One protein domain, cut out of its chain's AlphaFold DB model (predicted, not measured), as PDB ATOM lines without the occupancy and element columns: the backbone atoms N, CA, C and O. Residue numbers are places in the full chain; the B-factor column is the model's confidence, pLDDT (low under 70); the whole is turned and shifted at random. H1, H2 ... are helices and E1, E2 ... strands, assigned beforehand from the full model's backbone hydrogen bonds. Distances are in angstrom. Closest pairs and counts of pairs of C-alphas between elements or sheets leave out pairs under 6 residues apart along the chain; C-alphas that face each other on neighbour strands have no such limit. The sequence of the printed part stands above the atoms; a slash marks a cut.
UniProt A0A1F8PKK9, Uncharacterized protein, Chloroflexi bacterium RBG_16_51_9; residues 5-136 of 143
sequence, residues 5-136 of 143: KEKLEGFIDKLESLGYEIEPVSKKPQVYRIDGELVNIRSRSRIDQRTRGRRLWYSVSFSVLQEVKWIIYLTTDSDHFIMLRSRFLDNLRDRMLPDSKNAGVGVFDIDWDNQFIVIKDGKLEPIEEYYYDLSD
ATOM      1  N   LYS A   5     -38.451 -54.776  24.780       89.69
ATOM      2  CA  LYS A   5     -37.965 -56.077  25.231       89.69
ATOM      3  C   LYS A   5     -36.437 -56.119  25.267       89.69
ATOM      4  O   LYS A   5     -35.900 -56.404  26.323       89.69
ATOM      5  N   GLU A   6     -35.769 -55.747  24.175       90.56
ATOM      6  CA  GLU A   6     -34.297 -55.701  24.120       90.56
ATOM      7  C   GLU A   6     -33.716 -54.756  25.185       90.56
ATOM      8  O   GLU A   6     -32.704 -55.072  25.798       90.56
ATOM      9  N   LYS A   7     -34.381 -53.624  25.464       91.31
ATOM     10  CA  LYS A   7     -33.960 -52.725  26.553       91.31
ATOM     11  C   LYS A   7     -34.081 -53.357  27.928       91.31
ATOM     12  O   LYS A   7     -33.212 -53.176  28.767       91.31
ATOM     13  N   LEU A   8     -35.179 -54.069  28.165       94.12
ATOM     14  CA  LEU A   8     -35.364 -54.758  29.430       94.12
ATOM     15  C   LEU A   8     -34.324 -55.866  29.600       94.12
ATOM     16  O   LEU A   8     -33.720 -55.942  30.656       94.12
ATOM     17  N   GLU A   9     -34.110 -56.687  28.573       94.75
ATOM     18  CA  GLU A   9     -33.102 -57.753  28.594       94.75
ATOM     19  C   GLU A   9     -31.712 -57.168  28.861       94.75
ATOM     20  O   GLU A   9     -31.079 -57.552  29.835       94.75
ATOM     21  N   GLY A  10     -31.306 -56.127  28.125       95.06
ATOM     22  CA  GLY A  10     -30.020 -55.472  28.367       95.06
ATOM     23  C   GLY A  10     -29.890 -54.831  29.756       95.06
ATOM     24  O   GLY A  10     -28.800 -54.835  30.314       95.06
ATOM     25  N   PHE A  11     -30.976 -54.300  30.330       96.31
ATOM     26  CA  PHE A  11     -30.968 -53.757  31.696       96.31
ATOM     27  C   PHE A  11     -30.756 -54.864  32.738       96.31
ATOM     28  O   PHE A  11     -29.960 -54.698  33.659       96.31
ATOM     29  N   ILE A  12     -31.442 -55.999  32.578       97.38
ATOM     30  CA  ILE A  12     -31.296 -57.157  33.466       97.38
ATOM     31  C   ILE A  12     -29.881 -57.733  33.364       97.38
ATOM     32  O   ILE A  12     -29.209 -57.828  34.387       97.38
ATOM     33  N   ASP A  13     -29.394 -58.002  32.150       97.12
ATOM     34  CA  ASP A  13     -28.042 -58.530  31.918       97.12
ATOM     35  C   ASP A  13     -26.972 -57.604  32.523       97.12
ATOM     36  O   ASP A  13     -25.978 -58.048  33.104       97.12
ATOM     37  N   LYS A  14     -27.181 -56.284  32.413       96.69
ATOM     38  CA  LYS A  14     -26.279 -55.287  32.986       96.69
ATOM     39  C   LYS A  14     -26.270 -55.354  34.509       96.69
ATOM     40  O   LYS A  14     -25.183 -55.400  35.079       96.69
ATOM     41  N   LEU A  15     -27.427 -55.385  35.166       97.62
ATOM     42  CA  LEU A  15     -27.490 -55.528  36.621       97.62
ATOM     43  C   LEU A  15     -26.846 -56.845  37.091       97.62
ATOM     44  O   LEU A  15     -26.022 -56.820  38.000       97.62
ATOM     45  N   GLU A  16     -27.113 -57.975  36.436       97.56
ATOM     46  CA  GLU A  16     -26.456 -59.248  36.776       97.56
ATOM     47  C   GLU A  16     -24.926 -59.142  36.651       97.56
ATOM     48  O   GLU A  16     -24.192 -59.572  37.542       97.56
ATOM     49  N   SER A  17     -24.422 -58.484  35.598       97.25
ATOM     50  CA  SER A  17     -22.979 -58.252  35.415       97.25
ATOM     51  C   SER A  17     -22.345 -57.369  36.498       97.25
ATOM     52  O   SER A  17     -21.137 -57.434  36.722       97.25
ATOM     53  N   LEU A  18     -23.156 -56.542  37.165       96.88
ATOM     54  CA  LEU A  18     -22.751 -55.691  38.281       96.88
ATOM     55  C   LEU A  18     -22.877 -56.394  39.643       96.88
ATOM     56  O   LEU A  18     -22.475 -55.817  40.651       96.88
ATOM     57  N   GLY A  19     -23.371 -57.636  39.667       97.31
ATOM     58  CA  GLY A  19     -23.441 -58.483  40.857       97.31
ATOM     59  C   GLY A  19     -24.769 -58.447  41.612       97.31
ATOM     60  O   GLY A  19     -24.819 -58.972  42.719       97.31
ATOM     61  N   TYR A  20     -25.822 -57.855  41.039       97.94
ATOM     62  CA  TYR A  20     -27.162 -57.886  41.631       97.94
ATOM     63  C   TYR A  20     -27.795 -59.274  41.459       97.94
ATOM     64  O   TYR A  20     -27.695 -59.886  40.392       97.94
ATOM     65  N   GLU A  21     -28.494 -59.752  42.485       97.94
ATOM     66  CA  GLU A  21     -29.259 -60.998  42.434       97.94
ATOM     67  C   GLU A  21     -30.649 -60.732  41.855       97.94
ATOM     68  O   GLU A  21     -31.424 -59.971  42.435       97.94
ATOM     69  N   ILE A  22     -30.995 -61.363  40.728       97.94
ATOM     70  CA  ILE A  22     -32.254 -61.097  40.020       97.94
ATOM     71  C   ILE A  22     -33.049 -62.378  39.786       97.94
ATOM     72  O   ILE A  22     -32.547 -63.365  39.258       97.94
ATOM     73  N   GLU A  23     -34.341 -62.335  40.111       97.88
ATOM     74  CA  GLU A  23     -35.289 -63.416  39.846       97.88
ATOM     75  C   GLU A  23     -36.576 -62.863  39.200       97.88
ATOM     76  O   GLU A  23     -37.193 -61.932  39.730       97.88
ATOM     77  N   PRO A  24     -37.044 -63.414  38.066       97.31
ATOM     78  CA  PRO A  24     -38.332 -63.033  37.496       97.31
ATOM     79  C   PRO A  24     -39.495 -63.568  38.349       97.31
ATOM     80  O   PRO A  24     -39.644 -64.774  38.518       97.31
ATOM     81  N   VAL A  25     -40.382 -62.681  38.812       97.81
ATOM     82  CA  VAL A  25     -41.539 -63.039  39.661       97.81
ATOM     83  C   VAL A  25     -42.835 -63.081  38.854       97.81
ATOM     84  O   VAL A  25     -43.638 -64.002  38.985       97.81
ATOM     85  N   SER A  26     -43.061 -62.086  37.991       96.12
ATOM     86  CA  SER A  26     -44.246 -62.026  37.133       96.12
ATOM     87  C   SER A  26     -43.945 -61.345  35.804       96.12
ATOM     88  O   SER A  26     -43.162 -60.402  35.718       96.12
ATOM     89  N   LYS A  27     -44.597 -61.817  34.735       90.75
ATOM     90  CA  LYS A  27     -44.493 -61.218  33.394       90.75
ATOM     91  C   LYS A  27     -45.512 -60.097  33.169       90.75
ATOM     92  O   LYS A  27     -45.276 -59.219  32.341       90.75
ATOM     93  N   LYS A  28     -46.661 -60.136  33.853       89.56
ATOM     94  CA  LYS A  28     -47.739 -59.136  33.762       89.56
ATOM     95  C   LYS A  28     -48.456 -59.037  35.120       89.56
ATOM     96  O   LYS A  28     -49.268 -59.914  35.402       89.56
ATOM     97  N   PRO A  29     -48.209 -57.991  35.929       90.62
ATOM     98  CA  PRO A  29     -47.230 -56.914  35.730       90.62
ATOM     99  C   PRO A  29     -45.788 -57.444  35.668       90.62
ATOM    100  O   PRO A  29     -45.504 -58.526  36.159       90.62
ATOM    101  N   GLN A  30     -44.887 -56.700  35.024       94.50
ATOM    102  CA  GLN A  30     -43.488 -57.104  34.856       94.50
ATOM    103  C   GLN A  30     -42.709 -56.867  36.159       94.50
ATOM    104  O   GLN A  30     -42.253 -55.753  36.415       94.50
ATOM    105  N   VAL A  31     -42.640 -57.885  37.012       97.12
ATOM    106  CA  VAL A  31     -42.089 -57.804  38.371       97.12
ATOM    107  C   VAL A  31     -40.920 -58.764  38.514       97.12
ATOM    108  O   VAL A  31     -41.001 -59.923  38.100       97.12
ATOM    109  N   TYR A  32     -39.859 -58.266  39.134       98.31
ATOM    110  CA  TYR A  32     -38.649 -58.997  39.479       98.31
ATOM    111  C   TYR A  32     -38.404 -58.880  40.979       98.31
ATOM    112  O   TYR A  32     -38.852 -57.925  41.616       98.31
ATOM    113  N   ARG A  33     -37.685 -59.848  41.532       98.44
ATOM    114  CA  ARG A  33     -37.011 -59.725  42.817       98.44
ATOM    115  C   ARG A  33     -35.564 -59.342  42.522       98.44
ATOM    116  O   ARG A  33     -34.922 -60.063  41.769       98.44
ATOM    117  N   ILE A  34     -35.097 -58.215  43.053       98.06
ATOM    118  CA  ILE A  34     -33.724 -57.718  42.887       98.06
ATOM    119  C   ILE A  34     -33.146 -57.497  44.282       98.06
ATOM    120  O   ILE A  34     -33.741 -56.749  45.055       98.06
ATOM    121  N   ASP A  35     -32.068 -58.202  44.630       97.31
ATOM    122  CA  ASP A  35     -31.465 -58.218  45.975       97.31
ATOM    123  C   ASP A  35     -32.508 -58.417  47.096       97.31
ATOM    124  O   ASP A  35     -32.520 -57.754  48.132       97.31
ATOM    125  N   GLY A  36     -33.452 -59.334  46.863       97.00
ATOM    126  CA  GLY A  36     -34.536 -59.660  47.796       97.00
ATOM    127  C   GLY A  36     -35.785 -58.776  47.692       97.00
ATOM    128  O   GLY A  36     -36.847 -59.187  48.171       97.00
ATOM    129  N   GLU A  37     -35.710 -57.639  47.003       98.19
ATOM    130  CA  GLU A  37     -36.767 -56.626  46.948       98.19
ATOM    131  C   GLU A  37     -37.641 -56.744  45.701       98.19
ATOM    132  O   GLU A  37     -37.156 -57.003  44.601       98.19
ATOM    133  N   LEU A  38     -38.954 -56.537  45.845       98.12
ATOM    134  CA  LEU A  38     -39.877 -56.586  44.707       98.12
ATOM    135  C   LEU A  38     -39.850 -55.273  43.922       98.12
ATOM    136  O   LEU A  38     -40.134 -54.198  44.461       98.12
ATOM    137  N   VAL A  39     -39.569 -55.385  42.625       98.19
ATOM    138  CA  VAL A  39     -39.384 -54.264  41.705       98.19
ATOM    139  C   VAL A  39     -40.262 -54.450  40.475       98.19
ATOM    140  O   VAL A  39     -40.161 -55.450  39.762       98.19
ATOM    141  N   ASN A  40     -41.118 -53.472  40.181       97.00
ATOM    142  CA  ASN A  40     -41.828 -53.424  38.908       97.00
ATOM    143  C   ASN A  40     -41.009 -52.642  37.877       97.00
ATOM    144  O   ASN A  40     -40.747 -51.459  38.066       97.00
ATOM    145  N   ILE A  41     -40.656 -53.277  36.758       95.31
ATOM    146  CA  ILE A  41     -39.879 -52.633  35.694       95.31
ATOM    147  C   ILE A  41     -40.793 -52.298  34.522       95.31
ATOM    148  O   ILE A  41     -41.587 -53.116  34.044       95.31
ATOM    149  N   ARG A  42     -40.693 -51.064  34.041       90.88
ATOM    150  CA  ARG A  42     -41.503 -50.515  32.962       90.88
ATOM    151  C   ARG A  42     -40.579 -50.023  31.863       90.88
ATOM    152  O   ARG A  42     -39.762 -49.136  32.068       90.88
ATOM    153  N   SER A  43     -40.753 -50.591  30.675       87.75
ATOM    154  CA  SER A  43     -40.002 -50.229  29.475       87.75
ATOM    155  C   SER A  43     -40.967 -49.818  28.369       87.75
ATOM    156  O   SER A  43     -41.980 -50.483  28.132       87.75
ATOM    157  N   ARG A  44     -40.667 -48.720  27.670       78.25
ATOM    158  CA  ARG A  44     -41.406 -48.272  26.480       78.25
ATOM    159  C   ARG A  44     -40.453 -48.020  25.332       78.25
ATOM    160  O   ARG A  44     -39.441 -47.366  25.508       78.25
ATOM    161  N   SER A  45     -40.785 -48.481  24.132       68.25
ATOM    162  CA  SER A  45     -39.951 -48.268  22.940       68.25
ATOM    163  C   SER A  45     -40.129 -46.893  22.288       68.25
ATOM    164  O   SER A  45     -39.304 -46.509  21.466       68.25
ATOM    165  N   ARG A  46     -41.198 -46.155  22.615       65.44
ATOM    166  CA  ARG A  46     -41.531 -44.868  21.985       65.44
ATOM    167  C   ARG A  46     -41.560 -43.743  23.014       65.44
ATOM    168  O   ARG A  46     -42.251 -43.858  24.023       65.44
ATOM    169  N   ILE A  47     -40.840 -42.670  22.701       66.25
ATOM    170  CA  ILE A  47     -40.941 -41.358  23.350       66.25
ATOM    171  C   ILE A  47     -42.171 -40.655  22.768       66.25
ATOM    172  O   ILE A  47     -42.465 -40.841  21.579       66.25
ATOM    173  N   ASP A  48     -42.899 -39.876  23.570       64.62
ATOM    174  CA  ASP A  48     -43.961 -39.040  23.013       64.62
ATOM    175  C   ASP A  48     -43.342 -37.919  22.162       64.62
ATOM    176  O   ASP A  48     -42.609 -37.067  22.652       64.62
ATOM    177  N   GLN A  49     -43.615 -37.941  20.857       57.66
ATOM    178  CA  GLN A  49     -43.108 -36.948  19.904       57.66
ATOM    179  C   GLN A  49     -43.924 -35.646  19.905       57.66
ATOM    180  O   GLN A  49     -43.565 -34.699  19.209       57.66
ATOM    181  N   ARG A  50     -45.046 -35.589  20.638       57.12
ATOM    182  CA  ARG A  50     -45.938 -34.416  20.677       57.12
ATOM    183  C   ARG A  50     -45.425 -33.297  21.581       57.12
ATOM    184  O   ARG A  50     -45.951 -32.188  21.535       57.12
ATOM    185  N   THR A  51     -44.412 -33.570  22.391       53.06
ATOM    186  CA  THR A  51     -43.851 -32.644  23.376       53.06
ATOM    187  C   THR A  51     -42.408 -32.301  23.016       53.06
ATOM    188  O   THR A  51     -41.675 -33.147  22.511       53.06
ATOM    189  N   ARG A  52     -41.968 -31.059  23.270       48.19
ATOM    190  CA  ARG A  52     -40.534 -30.730  23.226       48.19
ATOM    191  C   ARG A  52     -39.857 -31.413  24.420       48.19
ATOM    192  O   ARG A  52     -40.268 -31.164  25.547       48.19
ATOM    193  N   GLY A  53     -38.849 -32.243  24.159       57.34
ATOM    194  CA  GLY A  53     -38.133 -33.021  25.178       57.34
ATOM    195  C   GLY A  53     -38.626 -34.467  25.314       57.34
ATOM    196  O   GLY A  53     -39.663 -34.851  24.767       57.34
ATOM    197  N   ARG A  54     -37.855 -35.293  26.025       64.19
ATOM    198  CA  ARG A  54     -38.161 -36.703  26.297       64.19
ATOM    199  C   ARG A  54     -39.234 -36.812  27.382       64.19
ATOM    200  O   ARG A  54     -38.922 -37.047  28.547       64.19
ATOM    201  N   ARG A  55     -40.506 -36.665  27.000       72.25
ATOM    202  CA  ARG A  55     -41.635 -36.950  27.896       72.25
ATOM    203  C   ARG A  55     -42.169 -38.358  27.710       72.25
ATOM    204  O   ARG A  55     -42.337 -38.845  26.586       72.25
ATOM    205  N   LEU A  56     -42.417 -39.029  28.828       72.25
ATOM    206  CA  LEU A  56     -42.891 -40.404  28.857       72.25
ATOM    207  C   LEU A  56     -44.139 -40.501  29.726       72.25
ATOM    208  O   LEU A  56     -44.096 -40.308  30.939       72.25
ATOM    209  N   TRP A  57     -45.250 -40.865  29.090       76.75
ATOM    210  CA  TRP A  57     -46.496 -41.149  29.789       76.75
ATOM    211  C   TRP A  57     -46.480 -42.574  30.323       76.75
ATOM    212  O   TRP A  57     -46.604 -43.538  29.557       76.75
ATOM    213  N   TYR A  58     -46.348 -42.718  31.634       77.88
ATOM    214  CA  TYR A  58     -46.359 -44.011  32.299       77.88
ATOM    215  C   TYR A  58     -47.627 -44.191  33.115       77.88
ATOM    216  O   TYR A  58     -47.967 -43.372  33.957       77.88
ATOM    217  N   SER A  59     -48.311 -45.308  32.879       81.75
ATOM    218  CA  SER A  59     -49.400 -45.754  33.734       81.75
ATOM    219  C   SER A  59     -48.903 -46.782  34.741       81.75
ATOM    220  O   SER A  59     -48.114 -47.679  34.393       81.75
ATOM    221  N   VAL A  60     -49.400 -46.668  35.970       84.81
ATOM    222  CA  VAL A  60     -49.193 -47.634  37.048       84.81
ATOM    223  C   VAL A  60     -50.539 -48.039  37.643       84.81
ATOM    224  O   VAL A  60     -51.412 -47.199  37.855       84.81
ATOM    225  N   SER A  61     -50.716 -49.336  37.893       87.81
ATOM    226  CA  SER A  61     -51.857 -49.821  38.674       87.81
ATOM    227  C   SER A  61     -51.592 -49.567  40.152       87.81
ATOM    228  O   SER A  61     -50.506 -49.884  40.636       87.81
ATOM    229  N   PHE A  62     -52.581 -49.075  40.893       89.56
ATOM    230  CA  PHE A  62     -52.450 -48.898  42.341       89.56
ATOM    231  C   PHE A  62     -52.248 -50.229  43.074       89.56
ATOM    232  O   PHE A  62     -51.584 -50.246  44.102       89.56
ATOM    233  N   SER A  63     -52.721 -51.351  42.519       90.62
ATOM    234  CA  SER A  63     -52.410 -52.679  43.070       90.62
ATOM    235  C   SER A  63     -50.908 -52.977  43.024       90.62
ATOM    236  O   SER A  63     -50.353 -53.498  43.979       90.62
ATOM    237  N   VAL A  64     -50.222 -52.563  41.951       92.56
ATOM    238  CA  VAL A  64     -48.767 -52.730  41.833       92.56
ATOM    239  C   VAL A  64     -48.053 -51.893  42.890       92.56
ATOM    240  O   VAL A  64     -47.124 -52.395  43.510       92.56
ATOM    241  N   LEU A  65     -48.514 -50.660  43.154       92.44
ATOM    242  CA  LEU A  65     -47.942 -49.802  44.204       92.44
ATOM    243  C   LEU A  65     -48.004 -50.437  45.600       92.44
ATOM    244  O   LEU A  65     -47.155 -50.146  46.436       92.44
ATOM    245  N   GLN A  66     -48.998 -51.287  45.852       91.88
ATOM    246  CA  GLN A  66     -49.165 -51.983  47.129       91.88
ATOM    247  C   GLN A  66     -48.292 -53.241  47.246       91.88
ATOM    248  O   GLN A  66     -48.022 -53.687  48.358       91.88
ATOM    249  N   GLU A  67     -47.862 -53.813  46.121       94.75
ATOM    250  CA  GLU A  67     -47.140 -55.089  46.069       94.75
ATOM    251  C   GLU A  67     -45.619 -54.924  45.979       94.75
ATOM    252  O   GLU A  67     -44.878 -55.733  46.537       94.75
ATOM    253  N   VAL A  68     -45.137 -53.906  45.263       97.12
ATOM    254  CA  VAL A  68     -43.701 -53.724  44.994       97.12
ATOM    255  C   VAL A  68     -43.117 -52.606  45.847       97.12
ATOM    256  O   VAL A  68     -43.794 -51.620  46.135       97.12
ATOM    257  N   LYS A  69     -41.837 -52.708  46.215       97.44
ATOM    258  CA  LYS A  69     -41.123 -51.631  46.921       97.44
ATOM    259  C   LYS A  69     -40.719 -50.514  45.959       97.44
ATOM    260  O   LYS A  69     -40.805 -49.332  46.311       97.44
ATOM    261  N   TRP A  70     -40.328 -50.897  44.744       97.62
ATOM    262  CA  TRP A  70     -39.752 -50.003  43.747       97.62
ATOM    263  C   TRP A  70     -40.421 -50.118  42.387       97.62
ATOM    264  O   TRP A  70     -40.835 -51.198  41.956       97.62
ATOM    265  N   ILE A  71     -40.449 -48.995  41.677       95.25
ATOM    266  CA  ILE A  71     -40.837 -48.934  40.274       95.25
ATOM    267  C   ILE A  71     -39.699 -48.322  39.481       95.25
ATOM    268  O   ILE A  71     -39.264 -47.209  39.767       95.25
ATOM    269  N   ILE A  72     -39.257 -49.057  38.467       95.00
ATOM    270  CA  ILE A  72     -38.227 -48.627  37.533       95.00
ATOM    271  C   ILE A  72     -38.866 -48.261  36.201       95.00
ATOM    272  O   ILE A  72     -39.589 -49.060  35.603       95.00
ATOM    273  N   TYR A  73     -38.549 -47.068  35.713       91.50
ATOM    274  CA  TYR A  73     -38.893 -46.606  34.377       91.50
ATOM    275  C   TYR A  73     -37.626 -46.536  33.528       91.50
ATOM    276  O   TYR A  73     -36.812 -45.628  33.694       91.50
ATOM    277  N   LEU A  74     -37.473 -47.488  32.605       89.81
ATOM    278  CA  LEU A  74     -36.383 -47.476  31.631       89.81
ATOM    279  C   LEU A  74     -36.621 -46.380  30.596       89.81
ATOM    280  O   LEU A  74     -37.757 -46.152  30.156       89.81
ATOM    281  N   THR A  75     -35.546 -45.720  30.182       80.50
ATOM    282  CA  THR A  75     -35.638 -44.552  29.305       80.50
ATOM    283  C   THR A  75     -35.401 -44.895  27.847       80.50
ATOM    284  O   THR A  75     -36.158 -45.672  27.263       80.50
ATOM    285  N   THR A  76     -34.407 -44.282  27.213       74.25
ATOM    286  CA  THR A  76     -34.043 -44.462  25.810       74.25
ATOM    287  C   THR A  76     -33.236 -45.727  25.577       74.25
ATOM    288  O   THR A  76     -33.372 -46.330  24.513       74.25
ATOM    289  N   ASP A  77     -32.486 -46.161  26.583       83.94
ATOM    290  CA  ASP A  77     -31.561 -47.292  26.555       83.94
ATOM    291  C   ASP A  77     -31.690 -48.129  27.841       83.94
ATOM    292  O   ASP A  77     -32.703 -48.039  28.545       83.94
ATOM    293  N   SER A  78     -30.717 -49.010  28.061       88.38
ATOM    294  CA  SER A  78     -30.684 -49.975  29.157       88.38
ATOM    295  C   SER A  78     -29.891 -49.500  30.372       88.38
ATOM    296  O   SER A  78     -29.975 -50.156  31.400       88.38
ATOM    297  N   ASP A  79     -29.130 -48.408  30.282       91.12
ATOM    298  CA  ASP A  79     -28.251 -47.973  31.374       91.12
ATOM    299  C   ASP A  79     -28.897 -46.868  32.215       91.12
ATOM    300  O   ASP A  79     -28.676 -46.814  33.424       91.12
ATOM    301  N   HIS A  80     -29.740 -46.026  31.605       89.50
ATOM    302  CA  HIS A  80     -30.346 -44.872  32.270       89.50
ATOM    303  C   HIS A  80     -31.816 -45.100  32.631       89.50
ATOM    304  O   HIS A  80     -32.660 -45.415  31.774       89.50
ATOM    305  N   PHE A  81     -32.163 -44.860  33.895       92.31
ATOM    306  CA  PHE A  81     -33.510 -45.109  34.406       92.31
ATOM    307  C   PHE A  81     -33.875 -44.217  35.594       92.31
ATOM    308  O   PHE A  81     -33.016 -43.663  36.276       92.31
ATOM    309  N   ILE A  82     -35.182 -44.086  35.839       92.25
ATOM    310  CA  ILE A  82     -35.715 -43.553  37.097       92.25
ATOM    311  C   ILE A  82     -36.135 -44.722  37.976       92.25
ATOM    312  O   ILE A  82     -36.826 -45.627  37.498       92.25
ATOM    313  N   MET A  83     -35.800 -44.661  39.262       94.88
ATOM    314  CA  MET A  83     -36.239 -45.623  40.269       94.88
ATOM    315  C   MET A  83     -36.958 -44.908  41.409       94.88
ATOM    316  O   MET A  83     -36.361 -44.151  42.168       94.88
ATOM    317  N   LEU A  84     -38.259 -45.161  41.542       93.81
ATOM    318  CA  LEU A  84     -39.130 -44.496  42.512       93.81
ATOM    319  C   LEU A  84     -39.626 -45.491  43.551       93.81
ATOM    320  O   LEU A  84     -40.013 -46.614  43.218       93.81
ATOM    321  N   ARG A  85     -39.687 -45.063  44.817       95.19
ATOM    322  CA  ARG A  85     -40.381 -45.839  45.854       95.19
ATOM    323  C   ARG A  85     -41.868 -45.865  45.543       95.19
ATOM    324  O   ARG A  85     -42.464 -44.811  45.313       95.19
ATOM    325  N   SER A  86     -42.505 -47.026  45.664       94.94
ATOM    326  CA  SER A  86     -43.959 -47.123  45.493       94.94
ATOM    327  C   SER A  86     -44.712 -46.190  46.436       94.94
ATOM    328  O   SER A  86     -45.682 -45.567  46.027       94.94
ATOM    329  N   ARG A  87     -44.210 -45.994  47.664       93.62
ATOM    330  CA  ARG A  87     -44.779 -45.041  48.630       93.62
ATOM    331  C   ARG A  87     -44.721 -43.587  48.154       93.62
ATOM    332  O   ARG A  87     -45.648 -42.831  48.420       93.62
ATOM    333  N   PHE A  88     -43.646 -43.184  47.475       92.44
ATOM    334  CA  PHE A  88     -43.559 -41.841  46.897       92.44
ATOM    335  C   PHE A  88     -44.654 -41.657  45.841       92.44
ATOM    336  O   PHE A  88     -45.386 -40.673  45.878       92.44
ATOM    337  N   LEU A  89     -44.831 -42.650  44.967       90.00
ATOM    338  CA  LEU A  89     -45.876 -42.614  43.949       90.00
ATOM    339  C   LEU A  89     -47.283 -42.672  44.554       90.00
ATOM    340  O   LEU A  89     -48.148 -41.914  44.133       90.00
ATOM    341  N   ASP A  90     -47.515 -43.497  45.570       90.81
ATOM    342  CA  ASP A  90     -48.812 -43.584  46.246       90.81
ATOM    343  C   ASP A  90     -49.199 -42.253  46.917       90.81
ATOM    344  O   ASP A  90     -50.340 -41.814  46.804       90.81
ATOM    345  N   ASN A  91     -48.234 -41.513  47.481       90.88
ATOM    346  CA  ASN A  91     -48.471 -40.157  48.000       90.88
ATOM    347  C   ASN A  91     -48.886 -39.148  46.909       90.88
ATOM    348  O   ASN A  91     -49.491 -38.117  47.209       90.88
ATOM    349  N   LEU A  92     -48.553 -39.415  45.643       88.25
ATOM    350  CA  LEU A  92     -48.946 -38.589  44.501       88.25
ATOM    351  C   LEU A  92     -50.262 -39.041  43.863       88.25
ATOM    352  O   LEU A  92     -50.741 -38.353  42.967       88.25
ATOM    353  N   ARG A  93     -50.867 -40.146  44.313       87.00
ATOM    354  CA  ARG A  93     -52.043 -40.793  43.707       87.00
ATOM    355  C   ARG A  93     -53.181 -39.848  43.355       87.00
ATOM    356  O   ARG A  93     -53.624 -39.839  42.208       87.00
ATOM    357  N   ASP A  94     -53.611 -39.019  44.296       85.94
ATOM    358  CA  ASP A  94     -54.732 -38.092  44.077       85.94
ATOM    359  C   ASP A  94     -54.353 -36.890  43.196       85.94
ATOM    360  O   ASP A  94     -55.214 -36.170  42.682       85.94
ATOM    361  N   ARG A  95     -53.046 -36.684  43.000       86.06
ATOM    362  CA  ARG A  95     -52.448 -35.671  42.125       86.06
ATOM    363  C   ARG A  95     -52.076 -36.256  40.755       86.06
ATOM    364  O   ARG A  95     -51.622 -35.501  39.907       86.06
ATOM    365  N   MET A  96     -52.254 -37.554  40.496       84.25
ATOM    366  CA  MET A  96     -51.953 -38.148  39.185       84.25
ATOM    367  C   MET A  96     -52.999 -37.763  38.131       84.25
ATOM    368  O   MET A  96     -54.142 -37.419  38.448       84.25
ATOM    369  N   LEU A  97     -52.623 -37.862  36.854       79.62
ATOM    370  CA  LEU A  97     -53.583 -37.751  35.761       79.62
ATOM    371  C   LEU A  97     -54.469 -39.013  35.751       79.62
ATOM    372  O   LEU A  97     -53.941 -40.129  35.809       79.62
ATOM    373  N   PRO A  98     -55.805 -38.880  35.698       70.31
ATOM    374  CA  PRO A  98     -56.692 -40.035  35.708       70.31
ATOM    375  C   PRO A  98     -56.622 -40.801  34.380       70.31
ATOM    376  O   PRO A  98     -56.663 -40.199  33.304       70.31
ATOM    377  N   ASP A  99     -56.601 -42.135  34.434       77.81
ATOM    378  CA  ASP A  99     -56.887 -42.961  33.259       77.81
ATOM    379  C   ASP A  99     -58.410 -43.074  33.082       77.81
ATOM    380  O   ASP A  99     -59.089 -43.808  33.798       77.81
ATOM    381  N   SER A 100     -58.953 -42.355  32.094       73.38
ATOM    382  CA  SER A 100     -60.390 -42.368  31.763       73.38
ATOM    383  C   SER A 100     -60.977 -43.757  31.462       73.38
ATOM    384  O   SER A 100     -62.197 -43.903  31.453       73.38
ATOM    385  N   LYS A 101     -60.140 -44.768  31.193       76.00
ATOM    386  CA  LYS A 101     -60.569 -46.118  30.801       76.00
ATOM    387  C   LYS A 101     -60.401 -47.160  31.905       76.00
ATOM    388  O   LYS A 101     -61.024 -48.212  31.803       76.00
ATOM    389  N   ASN A 102     -59.588 -46.899  32.931       78.44
ATOM    390  CA  ASN A 102     -59.246 -47.889  33.956       78.44
ATOM    391  C   ASN A 102     -59.285 -47.281  35.364       78.44
ATOM    392  O   ASN A 102     -58.344 -46.614  35.797       78.44
ATOM    393  N   ALA A 103     -60.352 -47.568  36.114       78.19
ATOM    394  CA  ALA A 103     -60.403 -47.253  37.539       78.19
ATOM    395  C   ALA A 103     -59.278 -48.006  38.276       78.19
ATOM    396  O   ALA A 103     -59.107 -49.208  38.091       78.19
ATOM    397  N   GLY A 104     -58.497 -47.296  39.097       84.06
ATOM    398  CA  GLY A 104     -57.359 -47.878  39.822       84.06
ATOM    399  C   GLY A 104     -56.006 -47.779  39.107       84.06
ATOM    400  O   GLY A 104     -55.031 -48.360  39.579       84.06
ATOM    401  N   VAL A 105     -55.931 -47.045  37.995       85.69
ATOM    402  CA  VAL A 105     -54.683 -46.734  37.290       85.69
ATOM    403  C   VAL A 105     -54.431 -45.230  37.346       85.69
ATOM    404  O   VAL A 105     -55.303 -44.431  37.006       85.69
ATOM    405  N   GLY A 106     -53.225 -44.849  37.759       84.56
ATOM    406  CA  GLY A 106     -52.738 -43.476  37.675       84.56
ATOM    407  C   GLY A 106     -51.786 -43.306  36.498       84.56
ATOM    408  O   GLY A 106     -51.022 -44.223  36.175       84.56
ATOM    409  N   VAL A 107     -51.842 -42.147  35.842       83.62
ATOM    410  CA  VAL A 107     -50.926 -41.770  34.761       83.62
ATOM    411  C   VAL A 107     -50.001 -40.656  35.241       83.62
ATOM    412  O   VAL A 107     -50.448 -39.636  35.765       83.62
ATOM    413  N   PHE A 108     -48.709 -40.854  35.014       79.50
ATOM    414  CA  PHE A 108     -47.670 -39.852  35.183       79.50
ATOM    415  C   PHE A 108     -47.182 -39.379  33.831       79.50
ATOM    416  O   PHE A 108     -47.002 -40.187  32.916       79.50
ATOM    417  N   ASP A 109     -46.894 -38.089  33.750       83.62
ATOM    418  CA  ASP A 109     -46.083 -37.528  32.683       83.62
ATOM    419  C   ASP A 109     -44.703 -37.212  33.265       83.62
ATOM    420  O   ASP A 109     -44.562 -36.324  34.104       83.62
ATOM    421  N   ILE A 110     -43.705 -38.016  32.895       84.06
ATOM    422  CA  ILE A 110     -42.322 -37.837  33.339       84.06
ATOM    423  C   ILE A 110     -41.599 -36.999  32.291       84.06
ATOM    424  O   ILE A 110     -41.383 -37.463  31.169       84.06
ATOM    425  N   ASP A 111     -41.206 -35.785  32.668       83.69
ATOM    426  CA  ASP A 111     -40.306 -34.930  31.902       83.69
ATOM    427  C   ASP A 111     -38.866 -35.286  32.265       83.69
ATOM    428  O   ASP A 111     -38.339 -34.861  33.292       83.69
ATOM    429  N   TRP A 112     -38.253 -36.131  31.441       78.44
ATOM    430  CA  TRP A 112     -36.934 -36.682  31.721       78.44
ATOM    431  C   TRP A 112     -35.823 -35.638  31.639       78.44
ATOM    432  O   TRP A 112     -34.942 -35.613  32.490       78.44
ATOM    433  N   ASP A 113     -35.861 -34.777  30.619       77.75
ATOM    434  CA  ASP A 113     -34.786 -33.809  30.375       77.75
ATOM    435  C   ASP A 113     -34.726 -32.748  31.474       77.75
ATOM    436  O   ASP A 113     -33.651 -32.245  31.786       77.75
ATOM    437  N   ASN A 114     -35.878 -32.437  32.069       82.44
ATOM    438  CA  ASN A 114     -35.968 -31.499  33.179       82.44
ATOM    439  C   ASN A 114     -36.059 -32.200  34.544       82.44
ATOM    440  O   ASN A 114     -36.045 -31.517  35.557       82.44
ATOM    441  N   GLN A 115     -36.146 -33.535  34.583       85.88
ATOM    442  CA  GLN A 115     -36.241 -34.342  35.804       85.88
ATOM    443  C   GLN A 115     -37.428 -33.954  36.704       85.88
ATOM    444  O   GLN A 115     -37.283 -33.757  37.912       85.88
ATOM    445  N   PHE A 116     -38.632 -33.897  36.122       88.94
ATOM    446  CA  PHE A 116     -39.879 -33.657  36.860       88.94
ATOM    447  C   PHE A 116     -40.962 -34.684  36.531       88.94
ATOM    448  O   PHE A 116     -41.083 -35.150  35.399       88.94
ATOM    449  N   ILE A 117     -41.832 -34.961  37.500       87.06
ATOM    450  CA  ILE A 117     -43.165 -35.515  37.247       87.06
ATOM    451  C   ILE A 117     -44.143 -34.349  37.130       87.06
ATOM    452  O   ILE A 117     -44.274 -33.538  38.050       87.06
ATOM    453  N   VAL A 118     -44.866 -34.284  36.015       84.69
ATOM    454  CA  VAL A 118     -45.995 -33.371  35.852       84.69
ATOM    455  C   VAL A 118     -47.230 -34.027  36.453       84.69
ATOM    456  O   VAL A 118     -47.657 -35.110  36.045       84.69
ATOM    457  N   ILE A 119     -47.810 -33.357  37.438       84.50
ATOM    458  CA  ILE A 119     -49.020 -33.801  38.125       84.50
ATOM    459  C   ILE A 119     -50.237 -32.983  37.675       84.50
ATOM    460  O   ILE A 119     -50.133 -32.007  36.923       84.50
ATOM    461  N   LYS A 120     -51.418 -33.377  38.153       77.56
ATOM    462  CA  LYS A 120     -52.675 -32.652  37.981       77.56
ATOM    463  C   LYS A 120     -52.486 -31.173  38.353       77.56
ATOM    464  O   LYS A 120     -51.769 -30.839  39.296       77.56
ATOM    465  N   ASP A 121     -53.110 -30.301  37.563       78.25
ATOM    466  CA  ASP A 121     -53.014 -28.833  37.627       78.25
ATOM    467  C   ASP A 121     -51.688 -28.229  37.120       78.25
ATOM    468  O   ASP A 121     -51.447 -27.036  37.292       78.25
ATOM    469  N   GLY A 122     -50.831 -29.023  36.465       76.69
ATOM    470  CA  GLY A 122     -49.604 -28.537  35.815       76.69
ATOM    471  C   GLY A 122     -48.450 -28.241  36.776       76.69
ATOM    472  O   GLY A 122     -47.433 -27.685  36.363       76.69
ATOM    473  N   LYS A 123     -48.591 -28.613  38.053       83.06
ATOM    474  CA  LYS A 123     -47.502 -28.561  39.033       83.06
ATOM    475  C   LYS A 123     -46.421 -29.590  38.686       83.06
ATOM    476  O   LYS A 123     -46.706 -30.627  38.087       83.06
ATOM    477  N   LEU A 124     -45.195 -29.294  39.104       87.50
ATOM    478  CA  LEU A 124     -44.016 -30.123  38.869       87.50
ATOM    479  C   LEU A 124     -43.510 -30.679  40.199       87.50
ATOM    480  O   LEU A 124     -43.382 -29.930  41.167       87.50
ATOM    481  N   GLU A 125     -43.236 -31.977  40.237       89.69
ATOM    482  CA  GLU A 125     -42.594 -32.656  41.361       89.69
ATOM    483  C   GLU A 125     -41.172 -33.054  40.927       89.69
ATOM    484  O   GLU A 125     -41.046 -33.815  39.962       89.69
ATOM    485  N   PRO A 126     -40.109 -32.503  41.540       89.69
ATOM    486  CA  PRO A 126     -38.733 -32.794  41.142       89.69
ATOM    487  C   PRO A 126     -38.384 -34.255  41.417       89.69
ATOM    488  O   PRO A 126     -38.794 -34.816  42.432       89.69
ATOM    489  N   ILE A 127     -37.613 -34.860  40.514       90.00
ATOM    490  CA  ILE A 127     -37.187 -36.259  40.623       90.00
ATOM    491  C   ILE A 127     -35.706 -36.493  40.294       90.00
ATOM    492  O   ILE A 127     -35.316 -37.620  40.002       90.00
ATOM    493  N   GLU A 128     -34.878 -35.449  40.342       88.44
ATOM    494  CA  GLU A 128     -33.429 -35.530  40.094       88.44
ATOM    495  C   GLU A 128     -32.749 -36.616  40.945       88.44
ATOM    496  O   GLU A 128     -31.986 -37.425  40.424       88.44
ATOM    497  N   GLU A 129     -33.105 -36.712  42.230       90.31
ATOM    498  CA  GLU A 129     -32.555 -37.704  43.168       90.31
ATOM    499  C   GLU A 129     -32.930 -39.165  42.846       90.31
ATOM    500  O   GLU A 129     -32.397 -40.093  43.452       90.31
ATOM    501  N   TYR A 130     -33.853 -39.385  41.905       92.38
ATOM    502  CA  TYR A 130     -34.312 -40.714  41.495       92.38
ATOM    503  C   TYR A 130     -33.726 -41.160  40.155       92.38
ATOM    504  O   TYR A 130     -34.172 -42.177  39.619       92.38
ATOM    505  N   TYR A 131     -32.778 -40.406  39.598       91.50
ATOM    506  CA  TYR A 131     -32.062 -40.753  38.377       91.50
ATOM    507  C   TYR A 131     -30.878 -41.679  38.671       91.50
ATOM    508  O   TYR A 131     -30.065 -41.395  39.550       91.50
ATOM    509  N   TYR A 132     -30.747 -42.743  37.882       93.38
ATOM    510  CA  TYR A 132     -29.675 -43.730  38.004       93.38
ATOM    511  C   TYR A 132     -29.052 -44.049  36.640       93.38
ATOM    512  O   TYR A 132     -29.701 -43.922  35.595       93.38
ATOM    513  N   ASP A 133     -27.786 -44.469  36.674       93.75
ATOM    514  CA  ASP A 133     -26.953 -44.758  35.505       93.75
ATOM    515  C   ASP A 133     -26.028 -45.951  35.796       93.75
ATOM    516  O   ASP A 133     -25.135 -45.877  36.641       93.75
ATOM    517  N   LEU A 134     -26.236 -47.066  35.090       94.88
ATOM    518  CA  LEU A 134     -25.434 -48.289  35.245       94.88
ATOM    519  C   LEU A 134     -24.051 -48.219  34.573       94.88
ATOM    520  O   LEU A 134     -23.272 -49.174  34.668       94.88
ATOM    521  N   SER A 135     -23.727 -47.127  33.882       93.81
ATOM    522  CA  SER A 135     -22.398 -46.888  33.313       93.81
ATOM    523  C   SER A 135     -21.424 -46.243  34.307       93.81
ATOM    524  O   SER A 135     -20.210 -46.320  34.106       93.81
ATOM    525  N   ASP A 136     -21.933 -45.677  35.408       93.69
ATOM    526  CA  ASP A 136     -21.146 -44.985  36.428       93.69
ATOM    527  C   ASP A 136     -21.481 -45.509  37.841       93.69
ATOM    528  O   ASP A 136     -22.587 -45.287  38.334       93.69
TER     529      ASP A 136
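Overview. This is residues 5 to 136 of the 143 residues of an uncharacterized protein of Chloroflexi bacterium RBG_16_51_9 (UniProt A0A1F8PKK9). Two twisted antiparallel-rich sheets stand next to each other along the longest axis: a large, strongly twisted one, E1 - E2 - E3 - E5 - E6 - E10, and a smaller one, E4 - E7 - E8 - E9. The long helix H1 lies on one face of the large sheet, beside the strands and only just over none of them, and the two short helices H2 and H3 pack together where the two sheets come near each other. The printed part has 132 residues, with three named helices and ten named strands in the order H1 E1 E2 E3 E4 H2 E5 E6 H3 E7 E8 E9 E10; the class is mixed. The large sheet is mixed and the small one antiparallel. The whole is compact, with a radius of gyration of the C-alphas of 14.4 A and spans of 42 by 30 by 25 A.

Arrangement. Start with H1, residues 5 to 17, then find E1, residues 22 to 27, E2, residues 30 to 34, and E3, residues 37 to 42, a meander of two hairpins, each strand the antiparallel neighbour of the one before. Look for N 23 and O 33 at 2.9 A, and N 32 and O 39 at 2.9 A. E5, residues 70 to 74, is parallel to E3, with N 72 and O 40 at 2.9 A. E6, residues 80 to 85, forms a hairpin with E5, N 71 and O 84 being 2.9 A apart, and E10, residues 131 to 133, is the edge strand beside E6, with N 132 and O 81 at 2.9 A. H1 is on this sheet at a height over the sheet of 7.4 A, two layers with the helix on one face; its C-alpha Glu 16 comes closest to that of Ile 22 in E1, at 6.9 A. Next find E4, residues 55 to 61, antiparallel to E7, residues 105 to 111, with N 58 and O 108 at 2.9 A. E8, residues 116 to 118, and E9, residues 124 to 126, complete a second meander, with N 118 and O 109 at 2.8 A, and N 117 and O 125 at 2.8 A. E3 and E4 are only just apart, at 8.1 A. H2, residues 62 to 67, touches H3, residues 86 to 91, at a steep tilt of 42 degrees, opposite ways; their closest C-alphas, of Leu 65 and Ser 86, are 5.0 A apart. In H1, H2 and H3 every O i to N i+4 pair is within hydrogen-bond range.

Along the chain. Find C-alpha 5 at (-37.965, -56.077, 25.231); H1 runs 18.2 A from there to C-alpha 17. E4 spans 19.7 A and E7 19.4 A, while E6 spans 16.9 A and E3 16.0 A. E10 ends at C-alpha 133, at (-26.953, -44.758, 35.505).

Size, cuts and confidence. The two C-alphas farthest apart, of Ser 17 and Asp 121, are 42.1 A apart. The printed part has no cut. The links E3 to E4 and H3 to E7 are long; in the second, residues 97 to 98 pair antiparallel with residues 106 to 107 of E7. Residues 45 to 54 have pLDDT under 70, against a mean of 87.2 for the printed part.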